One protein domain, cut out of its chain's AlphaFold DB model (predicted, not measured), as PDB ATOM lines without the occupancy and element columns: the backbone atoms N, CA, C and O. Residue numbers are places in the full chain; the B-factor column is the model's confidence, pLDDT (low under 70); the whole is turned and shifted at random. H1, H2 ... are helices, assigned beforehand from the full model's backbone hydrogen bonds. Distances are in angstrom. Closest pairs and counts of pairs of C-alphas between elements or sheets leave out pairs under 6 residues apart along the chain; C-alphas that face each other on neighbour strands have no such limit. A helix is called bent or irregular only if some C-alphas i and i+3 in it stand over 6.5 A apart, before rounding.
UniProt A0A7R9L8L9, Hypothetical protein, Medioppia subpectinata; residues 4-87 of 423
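This is residues 4 to 87 of the 423 residues of the protein "Hypothetical protein" of Medioppia subpectinata (UniProt A0A7R9L8L9). An open, three-pass zigzag: H1 makes one pass, residues 19 to 37 run back to short H2, and long H3 folds back again, with H2 packed on its residues 62 to 66. The printed part has 84 residues with three named helices, H1, H2, H3, and no named strand: all helix. It is only just extended, close to loose, with a radius of gyration of the C-alphas of 17.8 A and spans of 52 by 28 by 22 A.

Find C-alpha 4 at (148.922, 168.537, 254.138); from there H1, residues 4 to 18, runs 23.2 A. H2 is residues 38 to 46, 11.9 A. H3, residues 56 to 82, runs 40.6 A to C-alpha 82 at (149.024, 153.463, 228.756). H1 and H3 are only just irregular: C-alphas 4 and 7 are 6.9 A apart, 57 and 60 6.6 A.

Look at Ser 39 and Tyr 62, the closest C-alphas of H2 and H3, 4.9 A apart: these helices touch, at a steep tilt of 53 degrees, opposite ways. H1 is apart from both. Each O i to N i+4 pair is within hydrogen-bond range in H2, 10 of 11 in H1, 20 of 23 in H3.

The printed part has no cut. Residues 80 to 87, of which 80 to 82 belong to H3, stand free. The link H1 to H2 is long. Look for pLDDT under 70 at residues 19 to 21 and 86 to 87.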
ATOM      1  N   ASP A   4     150.083 167.961 253.449       81.56
ATOM      2  CA  ASP A   4     148.922 168.537 254.138       81.56
ATOM      3  C   ASP A   4     147.646 168.577 253.279       81.56
ATOM      4  O   ASP A   4     146.542 168.704 253.805       81.56
ATOM      5  N   SER A   5     147.767 168.430 251.954       81.62
ATOM      6  CA  SER A   5     146.612 168.387 251.045       81.62
ATOM      7  C   SER A   5     145.939 167.010 250.972       81.62
ATOM      8  O   SER A   5     144.793 166.908 250.531       81.62
ATOM      9  N   GLY A   6     146.615 165.956 251.446       85.06
ATOM     10  CA  GLY A   6     146.119 164.578 251.411       85.06
ATOM     11  C   GLY A   6     144.753 164.388 252.085       85.06
ATOM     12  O   GLY A   6     143.836 163.899 251.427       85.06
ATOM     13  N   PRO A   7     144.557 164.814 253.350       89.38
ATOM     14  CA  PRO A   7     143.277 164.648 254.046       89.38
ATOM     15  C   PRO A   7     142.093 165.324 253.340       89.38
ATOM     16  O   PRO A   7     141.003 164.758 253.267       89.38
ATOM     17  N   ALA A   8     142.300 166.521 252.778       86.19
ATOM     18  CA  ALA A   8     141.259 167.233 252.039       86.19
ATOM     19  C   ALA A   8     140.877 166.496 250.747       86.19
ATOM     20  O   ALA A   8     139.694 166.403 250.420       86.19
ATOM     21  N   LEU A   9     141.869 165.943 250.041       85.50
ATOM     22  CA  LEU A   9     141.646 165.146 248.838       85.50
ATOM     23  C   LEU A   9     140.870 163.860 249.155       85.50
ATOM     24  O   LEU A   9     139.876 163.591 248.488       85.50
ATOM     25  N   VAL A  10     141.243 163.129 250.211       88.06
ATOM     26  CA  VAL A  10     140.520 161.920 250.659       88.06
ATOM     27  C   VAL A  10     139.049 162.232 250.947       88.06
ATOM     28  O   VAL A  10     138.171 161.543 250.436       88.06
ATOM     29  N   SER A  11     138.757 163.334 251.645       87.94
ATOM     30  CA  SER A  11     137.369 163.753 251.898       87.94
ATOM     31  C   SER A  11     136.571 164.027 250.613       87.94
ATOM     32  O   SER A  11     135.360 163.804 250.567       87.94
ATOM     33  N   VAL A  12     137.215 164.534 249.555       85.75
ATOM     34  CA  VAL A  12     136.564 164.726 248.249       85.75
ATOM     35  C   VAL A  12     136.299 163.383 247.572       85.75
ATOM     36  O   VAL A  12     135.203 163.190 247.048       85.75
ATOM     37  N   LEU A  13     137.253 162.451 247.615       88.12
ATOM     38  CA  LEU A  13     137.098 161.114 247.033       88.12
ATOM     39  C   LEU A  13     135.977 160.322 247.720       88.12
ATOM     40  O   LEU A  13     135.122 159.772 247.034       88.12
ATOM     41  N   GLU A  14     135.887 160.368 249.050       87.12
ATOM     42  CA  GLU A  14     134.787 159.758 249.814       87.12
ATOM     43  C   GLU A  14     133.416 160.321 249.400       87.12
ATOM     44  O   GLU A  14     132.434 159.590 249.256       87.12
ATOM     45  N   LYS A  15     133.329 161.634 249.147       83.06
ATOM     46  CA  LYS A  15     132.093 162.268 248.654       83.06
ATOM     47  C   LYS A  15     131.721 161.816 247.245       83.06
ATOM     48  O   LYS A  15     130.533 161.755 246.939       83.06
ATOM     49  N   ILE A  16     132.705 161.546 246.389       79.81
ATOM     50  CA  ILE A  16     132.475 161.025 245.034       79.81
ATOM     51  C   ILE A  16     132.011 159.567 245.115       79.81
ATOM     52  O   ILE A  16     131.033 159.206 244.469       79.81
ATOM     53  N   GLN A  17     132.642 158.761 245.969       81.44
ATOM     54  CA  GLN A  17     132.297 157.354 246.159       81.44
ATOM     55  C   GLN A  17     130.899 157.164 246.765       81.44
ATOM     56  O   GLN A  17     130.206 156.201 246.452       81.44
ATOM     57  N   THR A  18     130.451 158.080 247.626       77.25
ATOM     58  CA  THR A  18     129.141 157.990 248.297       77.25
ATOM     59  C   THR A  18     127.976 158.535 247.471       77.25
ATOM     60  O   THR A  18     126.824 158.207 247.761       77.25
ATOM     61  N   LYS A  19     128.235 159.330 246.427       65.62
ATOM     62  CA  LYS A  19     127.195 159.869 245.540       65.62
ATOM     63  C   LYS A  19     127.089 159.046 244.259       65.62
ATOM     64  O   LYS A  19     128.131 158.762 243.680       65.62
ATOM     65  N   PRO A  20     125.878 158.729 243.764       53.91
ATOM     66  CA  PRO A  20     125.705 158.126 242.444       53.91
ATOM     67  C   PRO A  20     126.496 158.907 241.376       53.91
ATOM     68  O   PRO A  20     126.451 160.141 241.393       53.91
ATOM     69  N   PRO A  21     127.252 158.233 240.487       59.44
ATOM     70  CA  PRO A  21     127.253 156.789 240.227       59.44
ATOM     71  C   PRO A  21     128.225 155.965 241.102       59.44
ATOM     72  O   PRO A  21     128.593 154.854 240.735       59.44
ATOM     73  N   ASN A  22     128.631 156.489 242.262       77.12
ATOM     74  CA  ASN A  22     129.470 155.830 243.266       77.12
ATOM     75  C   ASN A  22     130.846 155.437 242.717       77.12
ATOM     76  O   ASN A  22     131.338 154.334 242.946       77.12
ATOM     77  N   VAL A  23     131.454 156.356 241.960       79.75
ATOM     78  CA  VAL A  23     132.741 156.118 241.303       79.75
ATOM     79  C   VAL A  23     133.822 155.928 242.355       79.75
ATOM     80  O   VAL A  23     134.089 156.828 243.153       79.75
ATOM     81  N   ASP A  24     134.471 154.772 242.309       84.50
ATOM     82  CA  ASP A  24     135.671 154.513 243.086       84.50
ATOM     83  C   ASP A  24     136.890 155.031 242.318       84.50
ATOM     84  O   ASP A  24     137.206 154.558 241.223       84.50
ATOM     85  N   ILE A  25     137.540 156.053 242.867       86.06
ATOM     86  CA  ILE A  25     138.785 156.603 242.331       86.06
ATOM     87  C   ILE A  25     139.891 156.161 243.291       86.06
ATOM     88  O   ILE A  25     139.950 156.687 244.407       86.06
ATOM     89  N   PRO A  26     140.773 155.232 242.878       86.56
ATOM     90  CA  PRO A  26     141.836 154.740 243.739       86.56
ATOM     91  C   PRO A  26     142.695 155.889 244.259       86.56
ATOM     92  O   PRO A  26     143.091 156.773 243.496       86.56
ATOM     93  N   TYR A  27     142.998 155.870 245.553       87.12
ATOM     94  CA  TYR A  27     143.926 156.797 246.194       87.12
ATOM     95  C   TYR A  27     145.242 156.066 246.471       87.12
ATOM     96  O   TYR A  27     145.510 155.630 247.591       87.12
ATOM     97  N   ASP A  28     146.050 155.884 245.427       87.25
ATOM     98  CA  ASP A  28     147.309 155.145 245.497       87.25
ATOM     99  C   ASP A  28     148.423 155.823 244.687       87.25
ATOM    100  O   ASP A  28     148.265 156.914 244.133       87.25
ATOM    101  N   GLU A  29     149.601 155.199 244.658       83.56
ATOM    102  CA  GLU A  29     150.758 155.743 243.953       83.56
ATOM    103  C   GLU A  29     150.479 155.964 242.461       83.56
ATOM    104  O   GLU A  29     150.948 156.953 241.910       83.56
ATOM    105  N   ASN A  30     149.671 155.132 241.802       82.69
ATOM    106  CA  ASN A  30     149.405 155.225 240.364       82.69
ATOM    107  C   ASN A  30     148.484 156.390 239.988       82.69
ATOM    108  O   ASN A  30     148.481 156.810 238.832       82.69
ATOM    109  N   THR A  31     147.717 156.930 240.932       84.31
ATOM    110  CA  THR A  31     146.732 157.992 240.672       84.31
ATOM    111  C   THR A  31     147.094 159.328 241.320       84.31
ATOM    112  O   THR A  31     146.598 160.371 240.891       84.31
ATOM    113  N   ILE A  32     147.984 159.331 242.316       88.75
ATOM    114  CA  ILE A  32     148.404 160.541 243.032       88.75
ATOM    115  C   ILE A  32     149.718 161.057 242.467       88.75
ATOM    116  O   ILE A  32     150.731 160.383 242.593       88.75
ATOM    117  N   TYR A  33     149.740 162.293 241.972       89.56
ATOM    118  CA  TYR A  33     150.942 162.951 241.452       89.56
ATOM    119  C   TYR A  33     151.195 164.251 242.210       89.56
ATOM    120  O   TYR A  33     150.301 165.090 242.328       89.56
ATOM    121  N   CYS A  34     152.400 164.415 242.754       86.00
ATOM    122  CA  CYS A  34     152.746 165.579 243.574       86.00
ATOM    123  C   CYS A  34     153.679 166.521 242.806       86.00
ATOM    124  O   CYS A  34     154.802 166.143 242.475       86.00
ATOM    125  N   PHE A  35     153.235 167.756 242.580       85.94
ATOM    126  CA  PHE A  35     154.019 168.800 241.921       85.94
ATOM    127  C   PHE A  35     154.313 169.923 242.903       85.94
ATOM    128  O   PHE A  35     153.398 170.416 243.563       85.94
ATOM    129  N   ASP A  36     155.568 170.350 242.975       81.12
ATOM    130  CA  ASP A  36     155.943 171.512 243.762       81.12
ATOM    131  C   ASP A  36     155.937 172.787 242.910       81.12
ATOM    132  O   ASP A  36     156.430 172.834 241.783       81.12
ATOM    133  N   SER A  37     155.384 173.847 243.487       79.62
ATOM    134  CA  SER A  37     155.369 175.195 242.924       79.62
ATOM    135  C   SER A  37     156.471 176.090 243.503       79.62
ATOM    136  O   SER A  37     156.742 177.150 242.934       79.62
ATOM    137  N   GLU A  38     157.117 175.707 244.611       78.88
ATOM    138  CA  GLU A  38     158.179 176.492 245.255       78.88
ATOM    139  C   GLU A  38     159.434 176.571 244.382       78.88
ATOM    140  O   GLU A  38     159.996 177.652 244.229       78.88
ATOM    141  N   SER A  39     159.834 175.481 243.718       82.62
ATOM    142  CA  SER A  39     160.974 175.502 242.788       82.62
ATOM    143  C   SER A  39     160.749 176.449 241.604       82.62
ATOM    144  O   SER A  39     161.668 177.156 241.188       82.62
ATOM    145  N   PHE A  40     159.515 176.522 241.088       81.44
ATOM    146  CA  PHE A  40     159.146 177.490 240.050       81.44
ATOM    147  C   PHE A  40     159.183 178.925 240.580       81.44
ATOM    148  O   PHE A  40     159.701 179.817 239.908       81.44
ATOM    149  N   ARG A  41     158.679 179.157 241.798       84.06
ATOM    150  CA  ARG A  41     158.740 180.471 242.456       84.06
ATOM    151  C   ARG A  41     160.179 180.917 242.708       84.06
ATOM    152  O   ARG A  41     160.508 182.061 242.405       84.06
ATOM    153  N   TYR A  42     161.038 180.011 243.172       85.88
ATOM    154  CA  TYR A  42     162.471 180.239 243.327       85.88
ATOM    155  C   TYR A  42     163.118 180.641 241.999       85.88
ATOM    156  O   TYR A  42     163.843 181.636 241.953       85.88
ATOM    157  N   LEU A  43     162.822 179.914 240.912       84.50
ATOM    158  CA  LEU A  43     163.344 180.224 239.581       84.50
ATOM    159  C   LEU A  43     162.933 181.636 239.154       84.50
ATOM    160  O   LEU A  43     163.802 182.443 238.845       84.50
ATOM    161  N   VAL A  44     161.634 181.952 239.197       87.56
ATOM    162  CA  VAL A  44     161.090 183.266 238.807       87.56
ATOM    163  C   VAL A  44     161.698 184.398 239.634       87.56
ATOM    164  O   VAL A  44     162.010 185.453 239.090       87.56
ATOM    165  N   ALA A  45     161.875 184.194 240.938       88.75
ATOM    166  CA  ALA A  45     162.457 185.190 241.826       88.75
ATOM    167  C   ALA A  45     163.963 185.396 241.584       88.75
ATOM    168  O   ALA A  45     164.447 186.525 241.668       88.75
ATOM    169  N   SER A  46     164.696 184.328 241.266       85.94
ATOM    170  CA  SER A  46     166.157 184.359 241.119       85.94
ATOM    171  C   SER A  46     166.623 184.868 239.750       85.94
ATOM    172  O   SER A  46     167.731 185.395 239.637       85.94
ATOM    173  N   VAL A  47     165.812 184.710 238.699       86.25
ATOM    174  CA  VAL A  47     166.159 185.134 237.331       86.25
ATOM    175  C   VAL A  47     165.789 186.603 237.058       86.25
ATOM    176  O   VAL A  47     164.908 187.159 237.723       86.25
ATOM    177  N   PRO A  48     166.434 187.264 236.076       84.75
ATOM    178  CA  PRO A  48     166.048 188.609 235.659       84.75
ATOM    179  C   PRO A  48     164.579 188.699 235.216       84.75
ATOM    180  O   PRO A  48     164.088 187.775 234.562       84.75
ATOM    181  N   PRO A  49     163.872 189.801 235.538       82.44
ATOM    182  CA  PRO A  49     164.376 191.043 236.144       82.44
ATOM    183  C   PRO A  49     164.389 191.056 237.686       82.44
ATOM    184  O   PRO A  49     164.742 192.075 238.276       82.44
ATOM    185  N   ASN A  50     163.961 189.977 238.348       87.88
ATOM    186  CA  ASN A  50     163.713 189.986 239.791       87.88
ATOM    187  C   ASN A  50     165.008 189.912 240.613       87.88
ATOM    188  O   ASN A  50     165.107 190.587 241.636       87.88
ATOM    189  N   ASN A  51     165.998 189.129 240.158       89.00
ATOM    190  CA  ASN A  51     167.357 189.055 240.723       89.00
ATOM    191  C   ASN A  51     167.414 188.895 242.263       89.00
ATOM    192  O   ASN A  51     168.373 189.339 242.903       89.00
ATOM    193  N   ILE A  52     166.406 188.258 242.867       89.19
ATOM    194  CA  ILE A  52     166.315 188.072 244.316       89.19
ATOM    195  C   ILE A  52     167.381 187.066 244.744       89.19
ATOM    196  O   ILE A  52     167.441 185.944 244.242       89.19
ATOM    197  N   GLN A  53     168.227 187.475 245.685       86.19
ATOM    198  CA  GLN A  53     169.254 186.616 246.260       86.19
ATOM    199  C   GLN A  53     168.655 185.805 247.407       86.19
ATOM    200  O   GLN A  53     168.163 186.362 248.387       86.19
ATOM    201  N   PHE A  54     168.719 184.486 247.283       83.38
ATOM    202  CA  PHE A  54     168.328 183.556 248.334       83.38
ATOM    203  C   PHE A  54     169.568 183.051 249.064       83.38
ATOM    204  O   PHE A  54     170.633 182.909 248.462       83.38
ATOM    205  N   ASP A  55     169.421 182.733 250.350       85.50
ATOM    206  CA  ASP A  55     170.485 182.071 251.102       85.50
ATOM    207  C   ASP A  55     170.842 180.734 250.408       85.50
ATOM    208  O   ASP A  55     169.947 179.903 250.189       85.50
ATOM    209  N   PRO A  56     172.122 180.507 250.046       80.81
ATOM    210  CA  PRO A  56     172.566 179.308 249.336       80.81
ATOM    211  C   PRO A  56     172.144 177.994 249.998       80.81
ATOM    212  O   PRO A  56     171.973 176.997 249.297       80.81
ATOM    213  N   LYS A  57     171.922 177.990 251.320       81.06
ATOM    214  CA  LYS A  57     171.498 176.795 252.060       81.06
ATOM    215  C   LYS A  57     170.124 176.261 251.642       81.06
ATOM    216  O   LYS A  57     169.875 175.074 251.806       81.06
ATOM    217  N   TYR A  58     169.242 177.105 251.097       80.19
ATOM    218  CA  TYR A  58     167.904 176.687 250.657       80.19
ATOM    219  C   TYR A  58     167.874 176.207 249.203       80.19
ATOM    220  O   TYR A  58     166.939 175.520 248.799       80.19
ATOM    221  N   LYS A  59     168.911 176.519 248.414       83.38
ATOM    222  CA  LYS A  59     168.977 176.156 246.993       83.38
ATOM    223  C   LYS A  59     168.897 174.646 246.773       83.38
ATOM    224  O   LYS A  59     168.223 174.213 245.844       83.38
ATOM    225  N   SER A  60     169.560 173.858 247.617       84.25
ATOM    226  CA  SER A  60     169.533 172.392 247.534       84.25
ATOM    227  C   SER A  60     168.114 171.837 247.655       84.25
ATOM    228  O   SER A  60     167.730 170.994 246.853       84.25
ATOM    229  N   SER A  61     167.314 172.372 248.581       85.12
ATOM    230  CA  SER A  61     165.920 171.960 248.781       85.12
ATOM    231  C   SER A  61     165.041 172.280 247.565       85.12
ATOM    232  O   SER A  61     164.249 171.438 247.146       85.12
ATOM    233  N   TYR A  62     165.223 173.446 246.931       86.00
ATOM    234  CA  TYR A  62     164.482 173.790 245.708       86.00
ATOM    235  C   TYR A  62     164.871 172.919 244.507       86.00
ATOM    236  O   TYR A  62     164.008 172.592 243.692       86.00
ATOM    237  N   VAL A  63     166.150 172.545 244.387       85.12
ATOM    238  CA  VAL A  63     166.633 171.631 243.337       85.12
ATOM    239  C   VAL A  63     166.067 170.227 243.542       85.12
ATOM    240  O   VAL A  63     165.495 169.665 242.615       85.12
ATOM    241  N   GLU A  64     166.140 169.692 244.760       86.75
ATOM    242  CA  GLU A  64     165.578 168.375 245.079       86.75
ATOM    243  C   GLU A  64     164.070 168.322 244.792       86.75
ATOM    244  O   GLU A  64     163.567 167.378 244.175       86.75
ATOM    245  N   SER A  65     163.344 169.372 245.177       87.12
ATOM    246  CA  SER A  65     161.907 169.449 244.928       87.12
ATOM    247  C   SER A  65     161.555 169.582 243.438       87.12
ATOM    248  O   SER A  65     160.561 169.016 242.965       87.12
ATOM    249  N   TRP A  66     162.412 170.254 242.660       88.00
ATOM    250  CA  TRP A  66     162.292 170.316 241.203       88.00
ATOM    251  C   TRP A  66     162.447 168.928 240.580       88.00
ATOM    252  O   TRP A  66     161.582 168.492 239.817       88.00
ATOM    253  N   ASP A  67     163.508 168.208 240.943       89.88
ATOM    254  CA  ASP A  67     163.798 166.878 240.402       89.88
ATOM    255  C   ASP A  67     162.684 165.879 240.732       89.88
ATOM    256  O   ASP A  67     162.263 165.089 239.875       89.88
ATOM    257  N   ARG A  68     162.129 165.967 241.947       88.38
ATOM    258  CA  ARG A  68     160.960 165.183 242.349       88.38
ATOM    259  C   ARG A  68     159.736 165.510 241.493       88.38
ATOM    260  O   ARG A  68     159.103 164.594 240.978       88.38
ATOM    261  N   SER A  69     159.437 166.792 241.287       89.19
ATOM    262  CA  SER A  69     158.295 167.233 240.473       89.19
ATOM    263  C   SER A  69     158.421 166.801 239.009       89.19
ATOM    264  O   SER A  69     157.446 166.367 238.397       89.19
ATOM    265  N   VAL A  70     159.630 166.865 238.441       89.69
ATOM    266  CA  VAL A  70     159.917 166.382 237.082       89.69
ATOM    267  C   VAL A  70     159.726 164.869 236.987       89.69
ATOM    268  O   VAL A  70     159.171 164.381 236.002       89.69
ATOM    269  N   THR A  71     160.167 164.126 238.001       91.56
ATOM    270  CA  THR A  71     160.006 162.666 238.056       91.56
ATOM    271  C   THR A  71     158.531 162.276 238.127       91.56
ATOM    272  O   THR A  71     158.079 161.454 237.329       91.56
ATOM    273  N   GLU A  72     157.755 162.934 238.987       90.81
ATOM    274  CA  GLU A  72     156.307 162.731 239.097       90.81
ATOM    275  C   GLU A  72     155.567 163.103 237.804       90.81
ATOM    276  O   GLU A  72     154.668 162.384 237.372       90.81
ATOM    277  N   CYS A  73     155.990 164.171 237.122       90.88
ATOM    278  CA  CYS A  73     155.448 164.557 235.819       90.88
ATOM    279  C   CYS A  73     155.696 163.487 234.750       90.88
ATOM    280  O   CYS A  73     154.778 163.093 234.030       90.88
ATOM    281  N   LYS A  74     156.919 162.953 234.676       92.69
ATOM    282  CA  LYS A  74     157.238 161.842 233.766       92.69
ATOM    283  C   LYS A  74     156.390 160.611 234.072       92.69
ATOM    284  O   LYS A  74     155.906 159.972 233.141       92.69
ATOM    285  N   ARG A  75     156.182 160.307 235.355       93.62
ATOM    286  CA  ARG A  75     155.337 159.196 235.803       93.62
ATOM    287  C   ARG A  75     153.882 159.384 235.369       93.62
ATOM    288  O   ARG A  75     153.304 158.448 234.825       93.62
ATOM    289  N   LEU A  76     153.339 160.598 235.508       91.94
ATOM    290  CA  LEU A  76     151.997 160.956 235.035       91.94
ATOM    291  C   LEU A  76     151.849 160.720 233.535       91.94
ATOM    292  O   LEU A  76     150.938 160.015 233.108       91.94
ATOM    293  N   PHE A  77     152.753 161.272 232.725       91.50
ATOM    294  CA  PHE A  77     152.683 161.095 231.275       91.50
ATOM    295  C   PHE A  77     152.848 159.634 230.864       91.50
ATOM    296  O   PHE A  77     152.132 159.171 229.979       91.50
ATOM    297  N   HIS A  78     153.744 158.893 231.521       91.38
ATOM    298  CA  HIS A  78     153.912 157.471 231.254       91.38
ATOM    299  C   HIS A  78     152.619 156.696 231.523       91.38
ATOM    300  O   HIS A  78     152.216 155.903 230.681       91.38
ATOM    301  N   HIS A  79     151.941 156.975 232.640       89.00
ATOM    302  CA  HIS A  79     150.653 156.368 232.958       89.00
ATOM    303  C   HIS A  79     149.564 156.749 231.945       89.00
ATOM    304  O   HIS A  79     148.928 155.859 231.390       89.00
ATOM    305  N   ILE A  80     149.400 158.044 231.631       86.31
ATOM    306  CA  ILE A  80     148.390 158.536 230.674       86.31
ATOM    307  C   ILE A  80     148.518 157.846 229.310       86.31
ATOM    308  O   ILE A  80     147.506 157.485 228.718       86.31
ATOM    309  N   ILE A  81     149.743 157.639 228.817       87.88
ATOM    310  CA  ILE A  81     149.987 156.994 227.515       87.88
ATOM    311  C   ILE A  81     149.518 155.529 227.498       87.88
ATOM    312  O   ILE A  81     149.170 155.022 226.435       87.88
ATOM    313  N   GLN A  82     149.500 154.848 228.650       87.94
ATOM    314  CA  GLN A  82     149.024 153.463 228.756       87.94
ATOM    315  C   GLN A  82     147.503 153.357 228.908       87.94
ATOM    316  O   GLN A  82     146.953 152.263 228.775       87.94
ATOM    317  N   LEU A  83     146.813 154.459 229.210       84.88
ATOM    318  CA  LEU A  83     145.366 154.437 229.370       84.88
ATOM    319  C   LEU A  83     144.677 154.299 228.005       84.88
ATOM    320  O   LEU A  83     145.118 154.897 227.018       84.88
ATOM    321  N   PRO A  84     143.570 153.539 227.923       81.81
ATOM    322  CA  PRO A  84     142.773 153.487 226.708       81.81
ATOM    323  C   PRO A  84     142.288 154.896 226.360       81.81
ATOM    324  O   PRO A  84     141.830 155.640 227.228       81.81
ATOM    325  N   ALA A  85     142.387 155.260 225.081       75.25
ATOM    326  CA  ALA A  85     141.953 156.568 224.614       75.25
ATOM    327  C   ALA A  85     140.475 156.786 224.965       75.25
ATOM    328  O   ALA A  85     139.591 156.080 224.472       75.25
ATOM    329  N   HIS A  86     140.211 157.781 225.815       67.44
ATOM    330  CA  HIS A  86     138.848 158.191 226.119       67.44
ATOM    331  C   HIS A  86     138.201 158.753 224.854       67.44
ATOM    332  O   HIS A  86     138.813 159.533 224.117       67.44
ATOM    333  N   LYS A  87     136.948 158.382 224.594       65.75
ATOM    334  CA  LYS A  87     136.189 158.919 223.465       65.75
ATOM    335  C   LYS A  87     135.814 160.364 223.780       65.75
ATOM    336  O   LYS A  87     134.755 160.640 224.325       65.75
TER     337      LYS A  87